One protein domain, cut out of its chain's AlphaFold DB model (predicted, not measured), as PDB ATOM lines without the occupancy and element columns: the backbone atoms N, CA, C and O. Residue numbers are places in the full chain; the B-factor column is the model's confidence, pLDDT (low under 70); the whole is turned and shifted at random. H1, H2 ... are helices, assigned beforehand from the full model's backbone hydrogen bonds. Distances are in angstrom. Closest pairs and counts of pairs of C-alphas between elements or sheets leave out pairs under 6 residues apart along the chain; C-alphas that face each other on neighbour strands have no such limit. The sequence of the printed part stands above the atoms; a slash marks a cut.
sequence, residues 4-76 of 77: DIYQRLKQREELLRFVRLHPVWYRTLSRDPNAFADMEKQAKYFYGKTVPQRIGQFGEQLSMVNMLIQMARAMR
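Overview. This is residues 4 to 76 of the 77 residues of the protein "YlbE-like protein" of Terribacillus aidingensis (UniProt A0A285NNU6). A small head of four short helices, H1 to H4, stands at one end of a rod-like outline, and from it residues 54 to 76, of which 55 to 74 belong to the one long helix H5, stick out as a free arm. The printed part has 73 residues with five named helices, H1 to H5 in chain order, and no named strand; the class is all helix. It is extended, with a radius of gyration of the C-alphas of 20.1 A and spans of 67 by 21 by 17 A.

Along the chain. H1, residues 4 to 10, begins at C-alpha 4 (74.957, 5.890, 23.208) and is 10.0 A long. H2 is residues 13 to 21, 12.3 A; H3 is residues 24 to 31, 11.1 A; H4 is residues 36 to 46, 15.1 A. H5, residues 55 to 74, is 28.4 A long, has a kink of 25 degrees near residue 62 and ends at C-alpha 74 (11.918, 5.184, 35.372).

Arrangement. H1 and H2 touch only at the corner, and only just, with 3 pairs of C-alphas within 8 A, the closest Leu 9 and Leu 16 at 5.0 A. H2 and H4 only just touch, also with 3 pairs, the closest C-alphas being Phe 18 and Ala 43 at 6.1 A, about perpendicular at 86 degrees. H3 and H4 are close but not clearly touching, the closest C-alphas Leu 29 and Phe 36 at 6.5 A, at a shallow tilt of 11 degrees, opposite ways. H5 is apart from H1, H2, H3 and H4. Every O i to N i+4 pair is within hydrogen-bond range in H1, H2, H3 and H4; in H5, 14 of 16 are.

Size, cuts and confidence. The C-alphas of Asp 4 and Arg 76, the two farthest apart, are 67.0 A apart. Residues 54 to 76 stand free; the body without them spans 31 by 19 by 17 A. The printed part has no cut and no long link. Mean pLDDT of the printed part is 81.4, with residues 49 to 63 and 76 under 70.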
ATOM      1  N   ASP A   4      75.505   6.923  24.091       90.62
ATOM      2  CA  ASP A   4      74.957   5.890  23.208       90.62
ATOM      3  C   ASP A   4      73.420   5.923  23.169       90.62
ATOM      4  O   ASP A   4      72.811   5.966  22.098       90.62
ATOM      5  N   ILE A   5      72.780   6.018  24.336       90.88
ATOM      6  CA  ILE A   5      71.322   6.150  24.451       90.88
ATOM      7  C   ILE A   5      70.845   7.466  23.844       90.88
ATOM      8  O   ILE A   5      69.828   7.500  23.151       90.88
ATOM      9  N   TYR A   6      71.577   8.558  24.067       90.94
ATOM     10  CA  TYR A   6      71.205   9.850  23.500       90.94
ATOM     11  C   TYR A   6      71.244   9.863  21.973       90.94
ATOM     12  O   TYR A   6      70.344  10.432  21.356       90.94
ATOM     13  N   GLN A   7      72.228   9.202  21.361       93.00
ATOM     14  CA  GLN A   7      72.284   9.066  19.906       93.00
ATOM     15  C   GLN A   7      71.092   8.263  19.375       93.00
ATOM     16  O   GLN A   7      70.445   8.682  18.415       93.00
ATOM     17  N   ARG A   8      70.720   7.171  20.055       91.56
ATOM     18  CA  ARG A   8      69.524   6.379  19.712       91.56
ATOM     19  C   ARG A   8      68.229   7.186  19.830       91.56
ATOM     20  O   ARG A   8      67.342   7.042  18.995       91.56
ATOM     21  N   LEU A   9      68.119   8.051  20.842       92.31
ATOM     22  CA  LEU A   9      66.981   8.961  21.001       92.31
ATOM     23  C   LEU A   9      66.962  10.040  19.916       92.31
ATOM     24  O   LEU A   9      65.903  10.342  19.384       92.31
ATOM     25  N   LYS A  10      68.116  10.601  19.543       92.88
ATOM     26  CA  LYS A  10      68.211  11.596  18.462       92.88
ATOM     27  C   LYS A  10      67.747  11.053  17.111       92.88
ATOM     28  O   LYS A  10      67.142  11.798  16.353       92.88
ATOM     29  N   GLN A  11      67.987   9.774  16.834       93.50
ATOM     30  CA  GLN A  11      67.495   9.107  15.621       93.50
ATOM     31  C   GLN A  11      65.970   8.890  15.622       93.50
ATOM     32  O   GLN A  11      65.398   8.569  14.586       93.50
ATOM     33  N   ARG A  12      65.304   9.035  16.777       92.94
ATOM     34  CA  ARG A  12      63.868   8.794  16.963       92.94
ATOM     35  C   ARG A  12      63.239   9.974  17.695       92.94
ATOM     36  O   ARG A  12      63.070   9.947  18.915       92.94
ATOM     37  N   GLU A  13      62.874  11.006  16.941       91.00
ATOM     38  CA  GLU A  13      62.383  12.281  17.482       91.00
ATOM     39  C   GLU A  13      61.199  12.117  18.453       91.00
ATOM     40  O   GLU A  13      61.139  12.791  19.481       91.00
ATOM     41  N   GLU A  14      60.311  11.152  18.195       90.31
ATOM     42  CA  GLU A  14      59.207  10.801  19.095       90.31
ATOM     43  C   GLU A  14      59.683  10.362  20.489       90.31
ATOM     44  O   GLU A  14      59.162  10.831  21.499       90.31
ATOM     45  N   LEU A  15      60.720   9.521  20.569       93.12
ATOM     46  CA  LEU A  15      61.264   9.058  21.844       93.12
ATOM     47  C   LEU A  15      62.012  10.188  22.546       93.12
ATOM     48  O   LEU A  15      61.903  10.345  23.759       93.12
ATOM     49  N   LEU A  16      62.739  11.017  21.791       93.62
ATOM     50  CA  LEU A  16      63.400  12.192  22.349       93.62
ATOM     51  C   LEU A  16      62.385  13.168  22.957       93.62
ATOM     52  O   LEU A  16      62.609  13.690  24.051       93.62
ATOM     53  N   ARG A  17      61.257  13.397  22.277       91.69
ATOM     54  CA  ARG A  17      60.157  14.226  22.782       91.69
ATOM     55  C   ARG A  17      59.514  13.604  24.021       91.69
ATOM     56  O   ARG A  17      59.291  14.324  24.989       91.69
ATOM     57  N   PHE A  18      59.292  12.291  24.039       92.94
ATOM     58  CA  PHE A  18      58.780  11.582  25.214       92.94
ATOM     59  C   PHE A  18      59.688  11.754  26.438       92.94
ATOM     60  O   PHE A  18      59.220  12.146  27.503       92.94
ATOM     61  N   VAL A  19      60.998  11.546  26.288       92.94
ATOM     62  CA  VAL A  19      61.952  11.694  27.402       92.94
ATOM     63  C   VAL A  19      62.029  13.149  27.894       92.94
ATOM     64  O   VAL A  19      62.182  13.379  29.092       92.94
ATOM     65  N   ARG A  20      61.851  14.143  27.009       91.75
ATOM     66  CA  ARG A  20      61.738  15.564  27.400       91.75
ATOM     67  C   ARG A  20      60.480  15.856  28.221       91.75
ATOM     68  O   ARG A  20      60.551  16.641  29.159       91.75
ATOM     69  N   LEU A  21      59.353  15.229  27.881       89.81
ATOM     70  CA  LEU A  21      58.096  15.346  28.630       89.81
ATOM     71  C   LEU A  21      58.143  14.583  29.964       89.81
ATOM     72  O   LEU A  21      57.497  14.979  30.930       89.81
ATOM     73  N   HIS A  22      58.944  13.518  30.035       92.69
ATOM     74  CA  HIS A  22      59.081  12.650  31.203       92.69
ATOM     75  C   HIS A  22      60.539  12.601  31.700       92.69
ATOM     76  O   HIS A  22      61.229  11.592  31.519       92.69
ATOM     77  N   PRO A  23      61.027  13.646  32.401       92.00
ATOM     78  CA  PRO A  23      62.439  13.776  32.767       92.00
ATOM     79  C   PRO A  23      62.945  12.712  33.755       92.00
ATOM     80  O   PRO A  23      64.155  12.565  33.944       92.00
ATOM     81  N   VAL A  24      62.048  11.929  34.370       92.94
ATOM     82  CA  VAL A  24      62.414  10.729  35.141       92.94
ATOM     83  C   VAL A  24      63.277   9.776  34.310       92.94
ATOM     84  O   VAL A  24      64.264   9.250  34.822       92.94
ATOM     85  N   TRP A  25      63.004   9.658  33.008       94.44
ATOM     86  CA  TRP A  25      63.741   8.779  32.110       94.44
ATOM     87  C   TRP A  25      65.190   9.209  31.891       94.44
ATOM     88  O   TRP A  25      66.048   8.342  31.752       94.44
ATOM     89  N   TYR A  26      65.523  10.504  31.975       91.62
ATOM     90  CA  TYR A  26      66.929  10.925  31.955       91.62
ATOM     91  C   TYR A  26      67.709  10.337  33.130       91.62
ATOM     92  O   TYR A  26      68.860   9.933  32.959       91.62
ATOM     93  N   ARG A  27      67.097  10.273  34.318       91.94
ATOM     94  CA  ARG A  27      67.721   9.702  35.518       91.94
ATOM     95  C   ARG A  27      67.775   8.181  35.432       91.94
ATOM     96  O   ARG A  27      68.846   7.618  35.644       91.94
ATOM     97  N   THR A  28      66.669   7.540  35.055       93.31
ATOM     98  CA  THR A  28      66.580   6.079  34.916       93.31
ATOM     99  C   THR A  28      67.581   5.557  33.889       93.31
ATOM    100  O   THR A  28      68.428   4.753  34.250       93.31
ATOM    101  N   LEU A  29      67.603   6.109  32.672       93.00
ATOM    102  CA  LEU A  29      68.517   5.685  31.599       93.00
ATOM    103  C   LEU A  29      69.988   6.034  31.871       93.00
ATOM    104  O   LEU A  29      70.890   5.497  31.233       93.00
ATOM    105  N   SER A  30      70.259   6.968  32.791       90.62
ATOM    106  CA  SER A  30      71.633   7.222  33.242       90.62
ATOM    107  C   SER A  30      72.138   6.123  34.172       90.62
ATOM    108  O   SER A  30      73.316   5.782  34.106       90.62
ATOM    109  N   ARG A  31      71.261   5.595  35.033       92.25
ATOM    110  CA  ARG A  31      71.589   4.572  36.034       92.25
ATOM    111  C   ARG A  31      71.544   3.171  35.442       92.25
ATOM    112  O   ARG A  31      72.488   2.413  35.619       92.25
ATOM    113  N   ASP A  32      70.483   2.872  34.700       92.81
ATOM    114  CA  ASP A  32      70.266   1.593  34.045       92.81
ATOM    115  C   ASP A  32      69.986   1.796  32.543       92.81
ATOM    116  O   ASP A  32      68.921   2.287  32.158       92.81
ATOM    117  N   PRO A  33      70.936   1.436  31.669       88.94
ATOM    118  CA  PRO A  33      70.784   1.548  30.226       88.94
ATOM    119  C   PRO A  33      69.828   0.487  29.659       88.94
ATOM    120  O   PRO A  33      69.286   0.686  28.570       88.94
ATOM    121  N   ASN A  34      69.601  -0.621  30.375       92.88
ATOM    122  CA  ASN A  34      68.738  -1.713  29.925       92.88
ATOM    123  C   ASN A  34      67.255  -1.325  29.999       92.88
ATOM    124  O   ASN A  34      66.455  -1.790  29.190       92.88
ATOM    125  N   ALA A  35      66.918  -0.360  30.859       93.75
ATOM    126  CA  ALA A  35      65.588   0.240  30.960       93.75
ATOM    127  C   ALA A  35      65.147   1.016  29.696       93.75
ATOM    128  O   ALA A  35      64.035   1.546  29.638       93.75
ATOM    129  N   PHE A  36      65.989   1.102  28.655       93.12
ATOM    130  CA  PHE A  36      65.622   1.703  27.370       93.12
ATOM    131  C   PHE A  36      64.424   1.005  26.713       93.12
ATOM    132  O   PHE A  36      63.561   1.679  26.153       93.12
ATOM    133  N   ALA A  37      64.351  -0.329  26.792       93.19
ATOM    134  CA  ALA A  37      63.240  -1.089  26.219       93.19
ATOM    135  C   ALA A  37      61.906  -0.763  26.918       93.19
ATOM    136  O   ALA A  37      60.882  -0.581  26.254       93.19
ATOM    137  N   ASP A  38      61.934  -0.611  28.244       94.12
ATOM    138  CA  ASP A  38      60.762  -0.232  29.038       94.12
ATOM    139  C   ASP A  38      60.303   1.193  28.731       94.12
ATOM    140  O   ASP A  38      59.107   1.445  28.562       94.12
ATOM    141  N   MET A  39      61.255   2.119  28.587       94.44
ATOM    142  CA  MET A  39      60.984   3.490  28.156       94.44
ATOM    143  C   MET A  39      60.311   3.518  26.782       94.44
ATOM    144  O   MET A  39      59.295   4.189  26.609       94.44
ATOM    145  N   GLU A  40      60.820   2.743  25.821       92.81
ATOM    146  CA  GLU A  40      60.238   2.650  24.480       92.81
ATOM    147  C   GLU A  40      58.811   2.078  24.517       92.81
ATOM    148  O   GLU A  40      57.927   2.567  23.810       92.81
ATOM    149  N   LYS A  41      58.548   1.083  25.374       91.62
ATOM    150  CA  LYS A  41      57.198   0.541  25.590       91.62
ATOM    151  C   LYS A  41      56.251   1.594  26.173       91.62
ATOM    152  O   LYS A  41      55.129   1.733  25.685       91.62
ATOM    153  N   GLN A  42      56.693   2.366  27.167       91.12
ATOM    154  CA  GLN A  42      55.889   3.459  27.724       91.12
ATOM    155  C   GLN A  42      55.646   4.583  26.714       91.12
ATOM    156  O   GLN A  42      54.538   5.108  26.653       91.12
ATOM    157  N   ALA A  43      56.632   4.916  25.880       91.44
ATOM    158  CA  ALA A  43      56.467   5.900  24.816       91.44
ATOM    159  C   ALA A  43      55.417   5.449  23.785       91.44
ATOM    160  O   ALA A  43      54.568   6.240  23.375       91.44
ATOM    161  N   LYS A  44      55.418   4.160  23.409       89.12
ATOM    162  CA  LYS A  44      54.395   3.572  22.523       89.12
ATOM    163  C   LYS A  44      52.994   3.663  23.129       89.12
ATOM    164  O   LYS A  44      52.056   4.013  22.412       89.12
ATOM    165  N   TYR A  45      52.872   3.413  24.433       86.00
ATOM    166  CA  TYR A  45      51.616   3.575  25.162       86.00
ATOM    167  C   TYR A  45      51.153   5.042  25.201       86.00
ATOM    168  O   TYR A  45      50.015   5.341  24.846       86.00
ATOM    169  N   PHE A  46      52.056   5.967  25.539       85.75
ATOM    170  CA  PHE A  46      51.787   7.407  25.615       85.75
ATOM    171  C   PHE A  46      51.302   7.995  24.285       85.75
ATOM    172  O   PHE A  46      50.316   8.730  24.252       85.75
ATOM    173  N   TYR A  47      51.950   7.641  23.172       85.31
ATOM    174  CA  TYR A  47      51.557   8.110  21.839       85.31
ATOM    175  C   TYR A  47      50.396   7.325  21.218       85.31
ATOM    176  O   TYR A  47      50.022   7.596  20.079       85.31
ATOM    177  N   GLY A  48      49.818   6.352  21.930       72.31
ATOM    178  CA  GLY A  48      48.698   5.561  21.422       72.31
ATOM    179  C   GLY A  48      49.065   4.640  20.255       72.31
ATOM    180  O   GLY A  48      48.173   4.118  19.594       72.31
ATOM    181  N   LYS A  49      50.361   4.378  20.023       63.69
ATOM    182  CA  LYS A  49      50.840   3.372  19.052       63.69
ATOM    183  C   LYS A  49      50.603   1.931  19.544       63.69
ATOM    184  O   LYS A  49      51.031   0.974  18.909       63.69
ATOM    185  N   THR A  50      49.933   1.768  20.685       58.06
ATOM    186  CA  THR A  50      49.406   0.509  21.225       58.06
ATOM    187  C   THR A  50      47.986   0.782  21.742       58.06
ATOM    188  O   THR A  50      47.808   1.405  22.785       58.06
ATOM    189  N   VAL A  51      46.956   0.369  21.001       51.78
ATOM    190  CA  VAL A  51      45.537   0.412  21.424       51.78
ATOM    191  C   VAL A  51      45.219  -0.974  22.014       51.78
ATOM    192  O   VAL A  51      45.500  -1.944  21.311       51.78
ATOM    193  N   PRO A  52      44.733  -1.126  23.279       49.53
ATOM    194  CA  PRO A  52      43.417  -0.617  23.693       49.53
ATOM    195  C   PRO A  52      43.265  -0.218  25.186       49.53
ATOM    196  O   PRO A  52      42.215  -0.425  25.785       49.53
ATOM    197  N   GLN A  53      44.254   0.389  25.837       49.59
ATOM    198  CA  GLN A  53      44.110   0.778  27.258       49.59
ATOM    199  C   GLN A  53      43.282   2.060  27.497       49.59
ATOM    200  O   GLN A  53      43.106   2.482  28.636       49.59
ATOM    201  N   ARG A  54      42.671   2.632  26.447       50.28
ATOM    202  CA  ARG A  54      41.592   3.623  26.610       50.28
ATOM    203  C   ARG A  54      40.254   2.996  27.027       50.28
ATOM    204  O   ARG A  54      39.389   3.739  27.459       50.28
ATOM    205  N   ILE A  55      40.082   1.669  27.016       52.84
ATOM    206  CA  ILE A  55      38.834   1.035  27.494       52.84
ATOM    207  C   ILE A  55      38.616   1.256  29.008       52.84
ATOM    208  O   ILE A  55      37.477   1.367  29.449       52.84
ATOM    209  N   GLY A  56      39.683   1.406  29.805       48.09
ATOM    210  CA  GLY A  56      39.566   1.562  31.263       48.09
ATOM    211  C   GLY A  56      38.911   2.876  31.707       48.09
ATOM    212  O   GLY A  56      38.066   2.867  32.593       48.09
ATOM    213  N   GLN A  57      39.241   3.997  31.058       49.59
ATOM    214  CA  GLN A  57      38.684   5.314  31.410       49.59
ATOM    215  C   GLN A  57      37.350   5.624  30.703       49.59
ATOM    216  O   GLN A  57      36.617   6.504  31.146       49.59
ATOM    217  N   PHE A  58      36.991   4.881  29.645       50.03
ATOM    218  CA  PHE A  58      35.641   4.938  29.064       50.03
ATOM    219  C   PHE A  58      34.599   4.175  29.906       50.03
ATOM    220  O   PHE A  58      33.418   4.509  29.842       50.03
ATOM    221  N   GLY A  59      35.006   3.192  30.721       49.69
ATOM    222  CA  GLY A  59      34.088   2.422  31.571       49.69
ATOM    223  C   GLY A  59      33.367   3.267  32.631       49.69
ATOM    224  O   GLY A  59      32.156   3.134  32.800       49.69
ATOM    225  N   GLU A  60      34.075   4.186  33.293       53.41
ATOM    226  CA  GLU A  60      33.482   5.042  34.335       53.41
ATOM    227  C   GLU A  60      32.451   6.027  33.759       53.41
ATOM    228  O   GLU A  60      31.378   6.218  34.335       53.41
ATOM    229  N   GLN A  61      32.716   6.590  32.574       51.91
ATOM    230  CA  GLN A  61      31.767   7.479  31.892       51.91
ATOM    231  C   GLN A  61      30.538   6.717  31.375       51.91
ATOM    232  O   GLN A  61      29.416   7.201  31.518       51.91
ATOM    233  N   LEU A  62      30.711   5.498  30.847       59.06
ATOM    234  CA  LEU A  62      29.591   4.651  30.416       59.06
ATOM    235  C   LEU A  62      28.710   4.197  31.591       59.06
ATOM    236  O   LEU A  62      27.489   4.132  31.440       59.06
ATOM    237  N   SER A  63      29.294   3.933  32.767       60.31
ATOM    238  CA  SER A  63      28.539   3.554  33.971       60.31
ATOM    239  C   SER A  63      27.593   4.670  34.428       60.31
ATOM    240  O   SER A  63      26.427   4.411  34.729       60.31
ATOM    241  N   MET A  64      28.060   5.923  34.419       72.19
ATOM    242  CA  MET A  64      27.220   7.079  34.752       72.19
ATOM    243  C   MET A  64      26.127   7.314  33.699       72.19
ATOM    244  O   MET A  64      24.972   7.535  34.055       72.19
ATOM    245  N   VAL A  65      26.447   7.188  32.405       75.06
ATOM    246  CA  VAL A  65      25.459   7.322  31.317       75.06
ATOM    247  C   VAL A  65      24.364   6.253  31.410       75.06
ATOM    248  O   VAL A  65      23.186   6.567  31.242       75.06
ATOM    249  N   ASN A  66      24.709   5.004  31.740       74.62
ATOM    250  CA  ASN A  66      23.722   3.935  31.909       74.62
ATOM    251  C   ASN A  66      22.812   4.162  33.129       74.62
ATOM    252  O   ASN A  66      21.627   3.831  33.079       74.62
ATOM    253  N   MET A  67      23.337   4.751  34.208       80.69
ATOM    254  CA  MET A  67      22.532   5.157  35.365       80.69
ATOM    255  C   MET A  67      21.540   6.266  34.982       80.69
ATOM    256  O   MET A  67      20.349   6.142  35.262       80.69
ATOM    257  N   LEU A  68      21.989   7.294  34.253       83.81
ATOM    258  CA  LEU A  68      21.128   8.391  33.791       83.81
ATOM    259  C   LEU A  68      20.015   7.911  32.843       83.81
ATOM    260  O   LEU A  68      18.867   8.329  32.982       83.81
ATOM    261  N   ILE A  69      20.323   7.001  31.911       84.56
ATOM    262  CA  ILE A  69      19.329   6.412  30.995       84.56
ATOM    263  C   ILE A  69      18.284   5.595  31.763       84.56
ATOM    264  O   ILE A  69      17.101   5.658  31.433       84.56
ATOM    265  N   GLN A  70      18.700   4.826  32.775       83.56
ATOM    266  CA  GLN A  70      17.772   4.060  33.609       83.56
ATOM    267  C   GLN A  70      16.846   4.975  34.418       83.56
ATOM    268  O   GLN A  70      15.640   4.745  34.428       83.56
ATOM    269  N   MET A  71      17.372   6.052  35.011       83.62
ATOM    270  CA  MET A  71      16.555   7.048  35.715       83.62
ATOM    271  C   MET A  71      15.567   7.746  34.771       83.62
ATOM    272  O   MET A  71      14.401   7.911  35.114       83.62
ATOM    273  N   ALA A  72      15.994   8.104  33.555       86.75
ATOM    274  CA  ALA A  72      15.121   8.725  32.557       86.75
ATOM    275  C   ALA A  72      13.982   7.801  32.088       86.75
ATOM    276  O   ALA A  72      12.889   8.289  31.814       86.75
ATOM    277  N   ARG A  73      14.214   6.481  32.009       82.19
ATOM    278  CA  ARG A  73      13.139   5.507  31.744       82.19
ATOM    279  C   ARG A  73      12.188   5.385  32.930       82.19
ATOM    280  O   ARG A  73      10.989   5.439  32.718       82.19
ATOM    281  N   ALA A  74      12.719   5.305  34.151       84.00
ATOM    282  CA  ALA A  74      11.918   5.184  35.372       84.00
ATOM    283  C   ALA A  74      11.025   6.407  35.658       84.00
ATOM    284  O   ALA A  74      10.063   6.289  36.399       84.00
ATOM    285  N   MET A  75      11.341   7.576  35.090       79.31
ATOM    286  CA  MET A  75      10.503   8.784  35.173       79.31
ATOM    287  C   MET A  75       9.447   8.889  34.061       79.31
ATOM    288  O   MET A  75       8.677   9.848  34.052       79.31
ATOM    289  N   ARG A  76       9.460   7.982  33.075       67.25
ATOM    290  CA  ARG A  76       8.549   8.000  31.919       67.25
ATOM    291  C   ARG A  76       7.414   6.965  32.034       67.25
ATOM    292  O   ARG A  76       6.566   6.938  31.145       67.25
TER     293      ARG A  76